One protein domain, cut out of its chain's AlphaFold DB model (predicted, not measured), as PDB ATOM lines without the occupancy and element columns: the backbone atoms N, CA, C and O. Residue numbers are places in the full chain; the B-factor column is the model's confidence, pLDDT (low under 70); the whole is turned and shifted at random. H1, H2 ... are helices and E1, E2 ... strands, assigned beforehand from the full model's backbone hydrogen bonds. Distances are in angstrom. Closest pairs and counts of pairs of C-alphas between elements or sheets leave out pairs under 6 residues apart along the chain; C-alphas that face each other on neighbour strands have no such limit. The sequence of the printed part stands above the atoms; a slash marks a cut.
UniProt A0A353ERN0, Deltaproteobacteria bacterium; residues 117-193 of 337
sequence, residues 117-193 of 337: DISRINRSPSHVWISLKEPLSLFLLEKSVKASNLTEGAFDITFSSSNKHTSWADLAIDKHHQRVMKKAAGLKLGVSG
ATOM      1  N   ASP A 117      36.830  -5.553  56.055       96.31
ATOM      2  CA  ASP A 117      36.640  -5.372  54.616       96.31
ATOM      3  C   ASP A 117      37.832  -4.660  53.967       96.31
ATOM      4  O   ASP A 117      38.272  -5.075  52.897       96.31
ATOM      5  N   ILE A 118      38.427  -3.669  54.639       96.06
ATOM      6  CA  ILE A 118      39.608  -2.945  54.141       96.06
ATOM      7  C   ILE A 118      40.790  -3.899  53.937       96.06
ATOM      8  O   ILE A 118      41.410  -3.921  52.872       96.06
ATOM      9  N   SER A 119      41.068  -4.757  54.919       95.31
ATOM     10  CA  SER A 119      42.165  -5.722  54.840       95.31
ATOM     11  C   SER A 119      41.902  -6.804  53.783       95.31
ATOM     12  O   SER A 119      42.819  -7.217  53.066       95.31
ATOM     13  N   ARG A 120      40.641  -7.235  53.625       96.19
ATOM     14  CA  ARG A 120      40.220  -8.155  52.553       96.19
ATOM     15  C   ARG A 120      40.410  -7.542  51.164       96.19
ATOM     16  O   ARG A 120      40.959  -8.215  50.293       96.19
ATOM     17  N   ILE A 121      40.031  -6.277  50.966       95.94
ATOM     18  CA  ILE A 121      40.281  -5.546  49.712       95.94
ATOM     19  C   ILE A 121      41.789  -5.461  49.448       95.94
ATOM     20  O   ILE A 121      42.245  -5.777  48.348       95.94
ATOM     21  N   ASN A 122      42.591  -5.119  50.458       95.56
ATOM     22  CA  ASN A 122      44.041  -4.995  50.306       95.56
ATOM     23  C   ASN A 122      44.707  -6.295  49.845       95.56
ATOM     24  O   ASN A 122      45.569  -6.246  48.968       95.56
ATOM     25  N   ARG A 123      44.270  -7.451  50.360       94.94
ATOM     26  CA  ARG A 123      44.785  -8.773  49.955       94.94
ATOM     27  C   ARG A 123      44.218  -9.303  48.635       94.94
ATOM     28  O   ARG A 123      44.768 -10.257  48.099       94.94
ATOM     29  N   SER A 124      43.131  -8.727  48.123       95.25
ATOM     30  CA  SER A 124      42.535  -9.183  46.864       95.25
ATOM     31  C   SER A 124      43.412  -8.846  45.646       95.25
ATOM     32  O   SER A 124      44.109  -7.821  45.658       95.25
ATOM     33  N   PRO A 125      43.384  -9.667  44.582       95.69
ATOM     34  CA  PRO A 125      43.960  -9.291  43.295       95.69
ATOM     35  C   PRO A 125      43.256  -8.068  42.692       95.69
ATOM     36  O   PRO A 125      42.109  -7.763  43.030       95.69
ATOM     37  N   SER A 126      43.922  -7.373  41.770       95.75
ATOM     38  CA  SER A 126      43.235  -6.404  40.914       95.75
ATOM     39  C   SER A 126      42.231  -7.106  39.995       95.75
ATOM     40  O   SER A 126      42.367  -8.289  39.695       95.75
ATOM     41  N   HIS A 127      41.211  -6.370  39.561       97.12
ATOM     42  CA  HIS A 127      40.108  -6.833  38.713       97.12
ATOM     43  C   HIS A 127      39.204  -7.917  39.325       97.12
ATOM     44  O   HIS A 127      38.410  -8.534  38.621       97.12
ATOM     45  N   VAL A 128      39.270  -8.112  40.646       97.44
ATOM     46  CA  VAL A 128      38.371  -8.997  41.393       97.44
ATOM     47  C   VAL A 128      37.418  -8.170  42.249       97.44
ATOM     48  O   VAL A 128      37.840  -7.323  43.037       97.44
ATOM     49  N   TRP A 129      36.121  -8.438  42.110       97.75
ATOM     50  CA  TRP A 129      35.093  -7.852  42.962       97.75
ATOM     51  C   TRP A 129      35.056  -8.531  44.327       97.75
ATOM     52  O   TRP A 129      34.938  -9.751  44.428       97.75
ATOM     53  N   ILE A 130      35.081  -7.722  45.380       97.06
ATOM     54  CA  ILE A 130      34.979  -8.158  46.768       97.06
ATOM     55  C   ILE A 130      33.693  -7.607  47.369       97.06
ATOM     56  O   ILE A 130      33.536  -6.393  47.491       97.06
ATOM     57  N   SER A 131      32.793  -8.500  47.779       97.50
ATOM     58  CA  SER A 131      31.605  -8.123  48.548       97.50
ATOM     59  C   SER A 131      31.991  -7.689  49.960       97.50
ATOM     60  O   SER A 131      32.718  -8.399  50.680       97.50
ATOM     61  N   LEU A 132      31.491  -6.519  50.341       96.31
ATOM     62  CA  LEU A 132      31.668  -5.929  51.658       96.31
ATOM     63  C   LEU A 132      30.701  -6.591  52.640       96.31
ATOM     64  O   LEU A 132      29.538  -6.822  52.316       96.31
ATOM     65  N   LYS A 133      31.198  -6.933  53.827       93.06
ATOM     66  CA  LYS A 133      30.384  -7.495  54.911       93.06
ATOM     67  C   LYS A 133      29.692  -6.398  55.708       93.06
ATOM     68  O   LYS A 133      28.587  -6.606  56.193       93.06
ATOM     69  N   GLU A 134      30.344  -5.250  55.844       88.94
ATOM     70  CA  GLU A 134      29.880  -4.148  56.673       88.94
ATOM     71  C   GLU A 134      29.443  -2.975  55.781       88.94
ATOM     72  O   GLU A 134      30.270  -2.388  55.074       88.94
ATOM     73  N   PRO A 135      28.167  -2.543  55.834       92.19
ATOM     74  CA  PRO A 135      27.705  -1.352  55.114       92.19
ATOM     75  C   PRO A 135      28.521  -0.097  55.447       92.19
ATOM     76  O   PRO A 135      28.661   0.805  54.623       92.19
ATOM     77  N   LEU A 136      29.098  -0.053  56.652       94.50
ATOM     78  CA  LEU A 136      29.947   1.046  57.089       94.50
ATOM     79  C   LEU A 136      31.231   1.168  56.261       94.50
ATOM     80  O   LEU A 136      31.692   2.282  56.021       94.50
ATOM     81  N   SER A 137      31.796   0.052  55.797       96.12
ATOM     82  CA  SER A 137      32.973   0.071  54.930       96.12
ATOM     83  C   SER A 137      32.641   0.681  53.572       96.12
ATOM     84  O   SER A 137      33.416   1.497  53.082       96.12
ATOM     85  N   LEU A 138      31.469   0.373  53.004       96.62
ATOM     86  CA  LEU A 138      31.004   1.014  51.770       96.62
ATOM     87  C   LEU A 138      30.879   2.526  51.963       96.62
ATOM     88  O   LEU A 138      31.470   3.293  51.206       96.62
ATOM     89  N   PHE A 139      30.178   2.936  53.023       96.88
ATOM     90  CA  PHE A 139      29.991   4.343  53.360       96.88
ATOM     91  C   PHE A 139      31.329   5.076  53.514       96.88
ATOM     92  O   PHE A 139      31.510   6.153  52.949       96.88
ATOM     93  N   LEU A 140      32.289   4.485  54.234       97.12
ATOM     94  CA  LEU A 140      33.614   5.071  54.417       97.12
ATOM     95  C   LEU A 140      34.334   5.258  53.075       97.12
ATOM     96  O   LEU A 140      34.847   6.341  52.816       97.12
ATOM     97  N   LEU A 141      34.326   4.245  52.202       97.25
ATOM     98  CA  LEU A 141      34.972   4.316  50.887       97.25
ATOM     99  C   LEU A 141      34.325   5.366  49.977       97.25
ATOM    100  O   LEU A 141      35.035   6.104  49.297       97.25
ATOM    101  N   GLU A 142      32.998   5.501  49.996       97.19
ATOM    102  CA  GLU A 142      32.306   6.563  49.261       97.19
ATOM    103  C   GLU A 142      32.715   7.960  49.738       97.19
ATOM    104  O   GLU A 142      32.937   8.860  48.923       97.19
ATOM    105  N   LYS A 143      32.833   8.153  51.059       97.31
ATOM    106  CA  LYS A 143      33.302   9.421  51.631       97.31
ATOM    107  C   LYS A 143      34.761   9.686  51.284       97.31
ATOM    108  O   LYS A 143      35.082  10.825  50.959       97.31
ATOM    109  N   SER A 144      35.603   8.654  51.255       97.19
ATOM    110  CA  SER A 144      36.992   8.774  50.816       97.19
ATOM    111  C   SER A 144      37.088   9.273  49.378       97.19
ATOM    112  O   SER A 144      37.740  10.280  49.142       97.19
ATOM    113  N   VAL A 145      36.369   8.647  48.434       97.19
ATOM    114  CA  VAL A 145      36.344   9.082  47.022       97.19
ATOM    115  C   VAL A 145      35.829  10.518  46.899       97.19
ATOM    116  O   VAL A 145      36.390  11.317  46.153       97.19
ATOM    117  N   LYS A 146      34.784  10.883  47.656       96.56
ATOM    118  CA  LYS A 146      34.270  12.261  47.678       96.56
ATOM    119  C   LYS A 146      35.330  13.253  48.166       96.56
ATOM    120  O   LYS A 146      35.498  14.298  47.545       96.56
ATOM    121  N   ALA A 147      36.026  12.946  49.258       96.81
ATOM    122  CA  ALA A 147      37.085  13.796  49.792       96.81
ATOM    123  C   ALA A 147      38.272  13.908  48.823       96.81
ATOM    124  O   ALA A 147      38.778  15.011  48.617       96.81
ATOM    125  N   SER A 148      38.662  12.813  48.168       96.88
ATOM    126  CA  SER A 148      39.708  12.828  47.141       96.88
ATOM    127  C   SER A 148      39.332  13.686  45.941       96.88
ATOM    128  O   SER A 148      40.127  14.523  45.530       96.88
ATOM    129  N   ASN A 149      38.095  13.586  45.449       96.00
ATOM    130  CA  ASN A 149      37.610  14.457  44.374       96.00
ATOM    131  C   ASN A 149      37.624  15.939  44.781       96.00
ATOM    132  O   ASN A 149      38.094  16.773  44.016       96.00
ATOM    133  N   LEU A 150      37.138  16.270  45.984       95.19
ATOM    134  CA  LEU A 150      37.104  17.657  46.472       95.19
ATOM    135  C   LEU A 150      38.495  18.266  46.645       95.19
ATOM    136  O   LEU A 150      38.642  19.477  46.550       95.19
ATOM    137  N   THR A 151      39.492  17.441  46.948       95.44
ATOM    138  CA  THR A 151      40.858  17.887  47.245       95.44
ATOM    139  C   THR A 151      41.829  17.637  46.095       95.44
ATOM    140  O   THR A 151      43.031  17.809  46.281       95.44
ATOM    141  N   GLU A 152      41.330  17.218  44.925       94.00
ATOM    142  CA  GLU A 152      42.142  16.843  43.759       94.00
ATOM    143  C   GLU A 152      43.255  15.839  44.126       94.00
ATOM    144  O   GLU A 152      44.404  15.945  43.695       94.00
ATOM    145  N   GLY A 153      42.928  14.877  44.991       92.69
ATOM    146  CA  GLY A 153      43.856  13.843  45.449       92.69
ATOM    147  C   GLY A 153      44.803  14.254  46.567       92.69
ATOM    148  O   GLY A 153      45.570  13.414  47.026       92.69
ATOM    149  N   ALA A 154      44.763  15.503  47.047       92.31
ATOM    150  CA  ALA A 154      45.561  15.880  48.213       92.31
ATOM    151  C   ALA A 154      45.160  15.062  49.454       92.31
ATOM    152  O   ALA A 154      46.004  14.721  50.273       92.31
ATOM    153  N   PHE A 155      43.889  14.675  49.577       94.88
ATOM    154  CA  PHE A 155      43.507  13.515  50.376       94.88
ATOM    155  C   PHE A 155      43.314  12.300  49.464       94.88
ATOM    156  O   PHE A 155      42.479  12.331  48.563       94.88
ATOM    157  N   ASP A 156      44.003  11.193  49.729       94.75
ATOM    158  CA  ASP A 156      43.792   9.934  49.014       94.75
ATOM    159  C   ASP A 156      44.071   8.749  49.938       94.75
ATOM    160  O   ASP A 156      45.152   8.637  50.513       94.75
ATOM    161  N   ILE A 157      43.100   7.843  50.063       94.50
ATOM    162  CA  ILE A 157      43.244   6.612  50.848       94.50
ATOM    163  C   ILE A 157      44.145   5.574  50.176       94.50
ATOM    164  O   ILE A 157      44.420   4.545  50.769       94.50
ATOM    165  N   THR A 158      44.613   5.789  48.953       92.94
ATOM    166  CA  THR A 158      45.527   4.868  48.265       92.94
ATOM    167  C   THR A 158      47.005   5.152  48.549       92.94
ATOM    168  O   THR A 158      47.873   4.464  48.013       92.94
ATOM    169  N   PHE A 159      47.309   6.096  49.453       85.31
ATOM    170  CA  PHE A 159      48.668   6.527  49.820       85.31
ATOM    171  C   PHE A 159      49.606   5.402  50.306       85.31
ATOM    172  O   PHE A 159      50.821   5.581  50.338       85.31
ATOM    173  N   SER A 160      49.064   4.254  50.728       82.25
ATOM    174  CA  SER A 160      49.831   3.089  51.197       82.25
ATOM    175  C   SER A 160      50.165   2.082  50.084       82.25
ATOM    176  O   SER A 160      50.719   1.009  50.354       82.25
ATOM    177  N   SER A 161      49.819   2.401  48.835       84.06
ATOM    178  CA  SER A 161      50.053   1.552  47.666       84.06
ATOM    179  C   SER A 161      51.538   1.421  47.344       84.06
ATOM    180  O   SER A 161      52.311   2.369  47.440       84.06
ATOM    181  N   SER A 162      51.957   0.225  46.919       81.25
ATOM    182  CA  SER A 162      53.342   0.005  46.478       81.25
ATOM    183  C   SER A 162      53.588   0.522  45.061       81.25
ATOM    184  O   SER A 162      54.716   0.852  44.702       81.25
ATOM    185  N   ASN A 163      52.534   0.566  44.246       82.56
ATOM    186  CA  ASN A 163      52.565   1.158  42.920       82.56
ATOM    187  C   ASN A 163      52.264   2.657  43.040       82.56
ATOM    188  O   ASN A 163      51.159   3.041  43.404       82.56
ATOM    189  N   LYS A 164      53.245   3.502  42.717       81.06
ATOM    190  CA  LYS A 164      53.135   4.960  42.874       81.06
ATOM    191  C   LYS A 164      52.212   5.634  41.855       81.06
ATOM    192  O   LYS A 164      51.903   6.808  42.012       81.06
ATOM    193  N   HIS A 165      51.789   4.908  40.822       84.69
ATOM    194  CA  HIS A 165      50.880   5.413  39.796       84.69
ATOM    195  C   HIS A 165      49.404   5.179  40.133       84.69
ATOM    196  O   HIS A 165      48.545   5.565  39.347       84.69
ATOM    197  N   THR A 166      49.101   4.535  41.263       87.69
ATOM    198  CA  THR A 166      47.714   4.312  41.678       87.69
ATOM    199  C   THR A 166      47.121   5.545  42.335       87.69
ATOM    200  O   THR A 166      47.827   6.259  43.044       87.69
ATOM    201  N   SER A 167      45.816   5.720  42.176       93.19
ATOM    202  CA  SER A 167      45.046   6.771  42.847       93.19
ATOM    203  C   SER A 167      43.672   6.268  43.289       93.19
ATOM    204  O   SER A 167      43.249   5.160  42.937       93.19
ATOM    205  N   TRP A 168      42.909   7.105  43.994       94.06
ATOM    206  CA  TRP A 168      41.501   6.829  44.309       94.06
ATOM    207  C   TRP A 168      40.639   6.481  43.076       94.06
ATOM    208  O   TRP A 168      39.631   5.783  43.218       94.06
ATOM    209  N   ALA A 169      41.024   6.911  41.865       95.44
ATOM    210  CA  ALA A 169      40.322   6.592  40.615       95.44
ATOM    211  C   ALA A 169      40.427   5.104  40.217       95.44
ATOM    212  O   ALA A 169      39.583   4.581  39.471       95.44
ATOM    213  N   ASP A 170      41.419   4.396  40.760       96.19
ATOM    214  CA  ASP A 170      41.620   2.960  40.576       96.19
ATOM    215  C   ASP A 170      40.753   2.109  41.511       96.19
ATOM    216  O   ASP A 170      40.839   0.880  41.497       96.19
ATOM    217  N   LEU A 171      39.877   2.732  42.300       96.25
ATOM    218  CA  LEU A 171      38.868   2.044  43.090       96.25
ATOM    219  C   LEU A 171      37.523   2.064  42.353       96.25
ATOM    220  O   LEU A 171      36.936   3.117  42.112       96.25
ATOM    221  N   ALA A 172      37.009   0.892  41.987       97.06
ATOM    222  CA  ALA A 172      35.644   0.749  41.488       97.06
ATOM    223  C   ALA A 172      34.713   0.374  42.645       97.06
ATOM    224  O   ALA A 172      34.957  -0.613  43.338       97.06
ATOM    225  N   ILE A 173      33.641   1.145  42.839       97.19
ATOM    226  CA  ILE A 173      32.632   0.915  43.880       97.19
ATOM    227  C   ILE A 173      31.285   0.652  43.205       97.19
ATOM    228  O   ILE A 173      30.756   1.517  42.511       97.19
ATOM    229  N   ASP A 174      30.717  -0.525  43.446       96.75
ATOM    230  CA  ASP A 174      29.361  -0.888  43.043       96.75
ATOM    231  C   ASP A 174      28.472  -0.868  44.289       96.75
ATOM    232  O   ASP A 174      28.482  -1.785  45.116       96.75
ATOM    233  N   LYS A 175      27.733   0.236  44.438       95.19
ATOM    234  CA  LYS A 175      26.883   0.495  45.606       95.19
ATOM    235  C   LYS A 175      25.678  -0.435  45.657       95.19
ATOM    236  O   LYS A 175      25.283  -0.841  46.743       95.19
ATOM    237  N   HIS A 176      25.119  -0.772  44.494       94.56
ATOM    238  CA  HIS A 176      23.929  -1.610  44.390       94.56
ATOM    239  C   HIS A 176      24.207  -3.017  44.928       94.56
ATOM    240  O   HIS A 176      23.414  -3.561  45.688       94.56
ATOM    241  N   HIS A 177      25.374  -3.571  44.595       95.88
ATOM    242  CA  HIS A 177      25.784  -4.904  45.043       95.88
ATOM    243  C   HIS A 177      26.740  -4.888  46.248       95.88
ATOM    244  O   HIS A 177      27.307  -5.926  46.584       95.88
ATOM    245  N   GLN A 178      26.956  -3.722  46.871       96.94
ATOM    246  CA  GLN A 178      27.860  -3.509  48.012       96.94
ATOM    247  C   GLN A 178      29.232  -4.181  47.847       96.94
ATOM    248  O   GLN A 178      29.707  -4.918  48.714       96.94
ATOM    249  N   ARG A 179      29.880  -3.938  46.709       97.19
ATOM    250  CA  ARG A 179      31.158  -4.569  46.366       97.19
ATOM    251  C   ARG A 179      32.147  -3.571  45.794       97.19
ATOM    252  O   ARG A 179      31.775  -2.536  45.242       97.19
ATOM    253  N   VAL A 180      33.423  -3.896  45.940       97.62
ATOM    254  CA  VAL A 180      34.539  -3.032  45.552       97.62
ATOM    255  C   VAL A 180      35.571  -3.836  44.781       97.62
ATOM    256  O   VAL A 180      35.781  -5.013  45.064       97.62
ATOM    257  N   MET A 181      36.217  -3.205  43.807       97.44
ATOM    258  CA  MET A 181      37.279  -3.804  43.008       97.44
ATOM    259  C   MET A 181      38.432  -2.816  42.853       97.44
ATOM    260  O   MET A 181      38.224  -1.635  42.574       97.44
ATOM    261  N   LYS A 182      39.661  -3.317  42.988       97.06
ATOM    262  CA  LYS A 182      40.878  -2.565  42.661       97.06
ATOM    263  C   LYS A 182      41.163  -2.714  41.170       97.06
ATOM    264  O   LYS A 182      41.231  -3.838  40.683       97.06
ATOM    265  N   LYS A 183      41.341  -1.617  40.442       96.50
ATOM    266  CA  LYS A 183      41.682  -1.630  39.011       96.50
ATOM    267  C   LYS A 183      43.181  -1.790  38.776       96.50
ATOM    268  O   LYS A 183      43.568  -2.326  37.752       96.50
ATOM    269  N   ALA A 184      44.014  -1.374  39.725       94.75
ATOM    270  CA  ALA A 184      45.463  -1.433  39.585       94.75
ATOM    271  C   ALA A 184      46.095  -2.466  40.528       94.75
ATOM    272  O   ALA A 184      45.733  -2.581  41.705       94.75
ATOM    273  N   ALA A 185      47.072  -3.212  40.010       92.56
ATOM    274  CA  ALA A 185      47.906  -4.090  40.819       92.56
ATOM    275  C   ALA A 185      48.764  -3.265  41.795       92.56
ATOM    276  O   ALA A 185      49.235  -2.173  41.471       92.56
ATOM    277  N   GLY A 186      48.962  -3.790  43.007       90.50
ATOM    278  CA  GLY A 186      49.716  -3.106  44.064       90.50
ATOM    279  C   GLY A 186      48.950  -2.000  44.802       90.50
ATOM    280  O   GLY A 186      49.494  -1.449  45.760       90.50
ATOM    281  N   LEU A 187      47.699  -1.710  44.413       93.75
ATOM    282  CA  LEU A 187      46.838  -0.776  45.137       93.75
ATOM    283  C   LEU A 187      46.527  -1.314  46.540       93.75
ATOM    284  O   LEU A 187      46.079  -2.462  46.700       93.75
ATOM    285  N   LYS A 188      46.745  -0.463  47.544       93.81
ATOM    286  CA  LYS A 188      46.380  -0.675  48.945       93.81
ATOM    287  C   LYS A 188      45.632   0.539  49.475       93.81
ATOM    288  O   LYS A 188      45.927   1.671  49.123       93.81
ATOM    289  N   LEU A 189      44.654   0.266  50.322       94.62
ATOM    290  CA  LEU A 189      43.833   1.241  51.009       94.62
ATOM    291  C   LEU A 189      44.377   1.454  52.418       94.62
ATOM    292  O   LEU A 189      44.516   0.492  53.176       94.62
ATOM    293  N   GLY A 190      44.637   2.716  52.743       93.81
ATOM    294  CA  GLY A 190      44.855   3.255  54.069       93.81
ATOM    295  C   GLY A 190      43.735   4.215  54.464       93.81
ATOM    296  O   GLY A 190      43.510   5.219  53.797       93.81
ATOM    297  N   VAL A 191      43.005   3.923  55.540       93.69
ATOM    298  CA  VAL A 191      41.794   4.672  55.938       93.69
ATOM    299  C   VAL A 191      41.964   5.450  57.242       93.69
ATOM    300  O   VAL A 191      41.015   6.060  57.736       93.69
ATOM    301  N   SER A 192      43.171   5.468  57.804       88.38
ATOM    302  CA  SER A 192      43.480   6.153  59.064       88.38
ATOM    303  C   SER A 192      43.134   7.652  59.066       88.38
ATOM    304  O   SER A 192      42.730   8.173  60.106       88.38
ATOM    305  N   GLY A 193      43.227   8.332  57.918       89.88
ATOM    306  CA  GLY A 193      42.891   9.755  57.750       89.88
ATOM    307  C   GLY A 193      41.399  10.073  57.577       89.88
ATOM    308  O   GLY A 193      41.065  11.199  57.239       89.88
TER     309      GLY A 193
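Overview. This is residues 117 to 193 of the 337 residues of a protein of Deltaproteobacteria bacterium (UniProt A0A353ERN0). A small sheet of three antiparallel strands, in the order E1, E3, E2, has two helices over one face, the long H2 and the short H1; the other face bears no named helix. A long stretch with no named element, residues 151 to 170, lies between H2 and E2 along the chain, and residues 183 to 193 follow E3; the whole is compact and rounded. The printed part has 77 residues, under half of them in the named elements H1, E1, H2, E2 and E3, a mixed class of helices and strands. The radius of gyration of the C-alphas is 11.2 A and the spans are 28 by 23 by 19 A.

Arrangement. E3, residues 179 to 182, is the inner strand, antiparallel to E2, residues 171 to 174, at 160 degrees, with N 172 and O 181 at 2.9 A; the two form a hairpin. E1, residues 129 to 131, is antiparallel to E3 at 145 degrees, with N 130 and O 180 at 2.8 A. H2, residues 135 to 150, is on the sheet, over E3 and E2, and slantwise to the strands, at 45 degrees to E3 on the local plane; its closest C-alpha pair with E2 is Glu 142 and Ile 173, 7.8 A. E1, H2 and E2 make a split strand-helix-strand unit, E3 between its strands, with a right-handed crossover. H1, residues 117 to 123, is on the same face, at a height over the sheet of 9.2 A; C-alphas of Ile 121 and Val 180, its closest with E3, are 7.5 A apart. In H1 and H2 every O i to N i+4 pair is within hydrogen-bond range.

Along the chain. H1 begins at C-alpha 117 (36.640, -5.372, 54.616) and measures 10.0 A, E1 6.6 A, H2 22.9 A, E2 9.9 A and E3 10.6 A, ending at C-alpha 182 (40.878, -2.565, 42.661).

Size, cuts and confidence. The C-alphas of Lys 164 and His 176, the two farthest apart, are 30.0 A apart. The printed part has no cut, the link H2 to E2 is long, and no printed residue is under 70 in pLDDT.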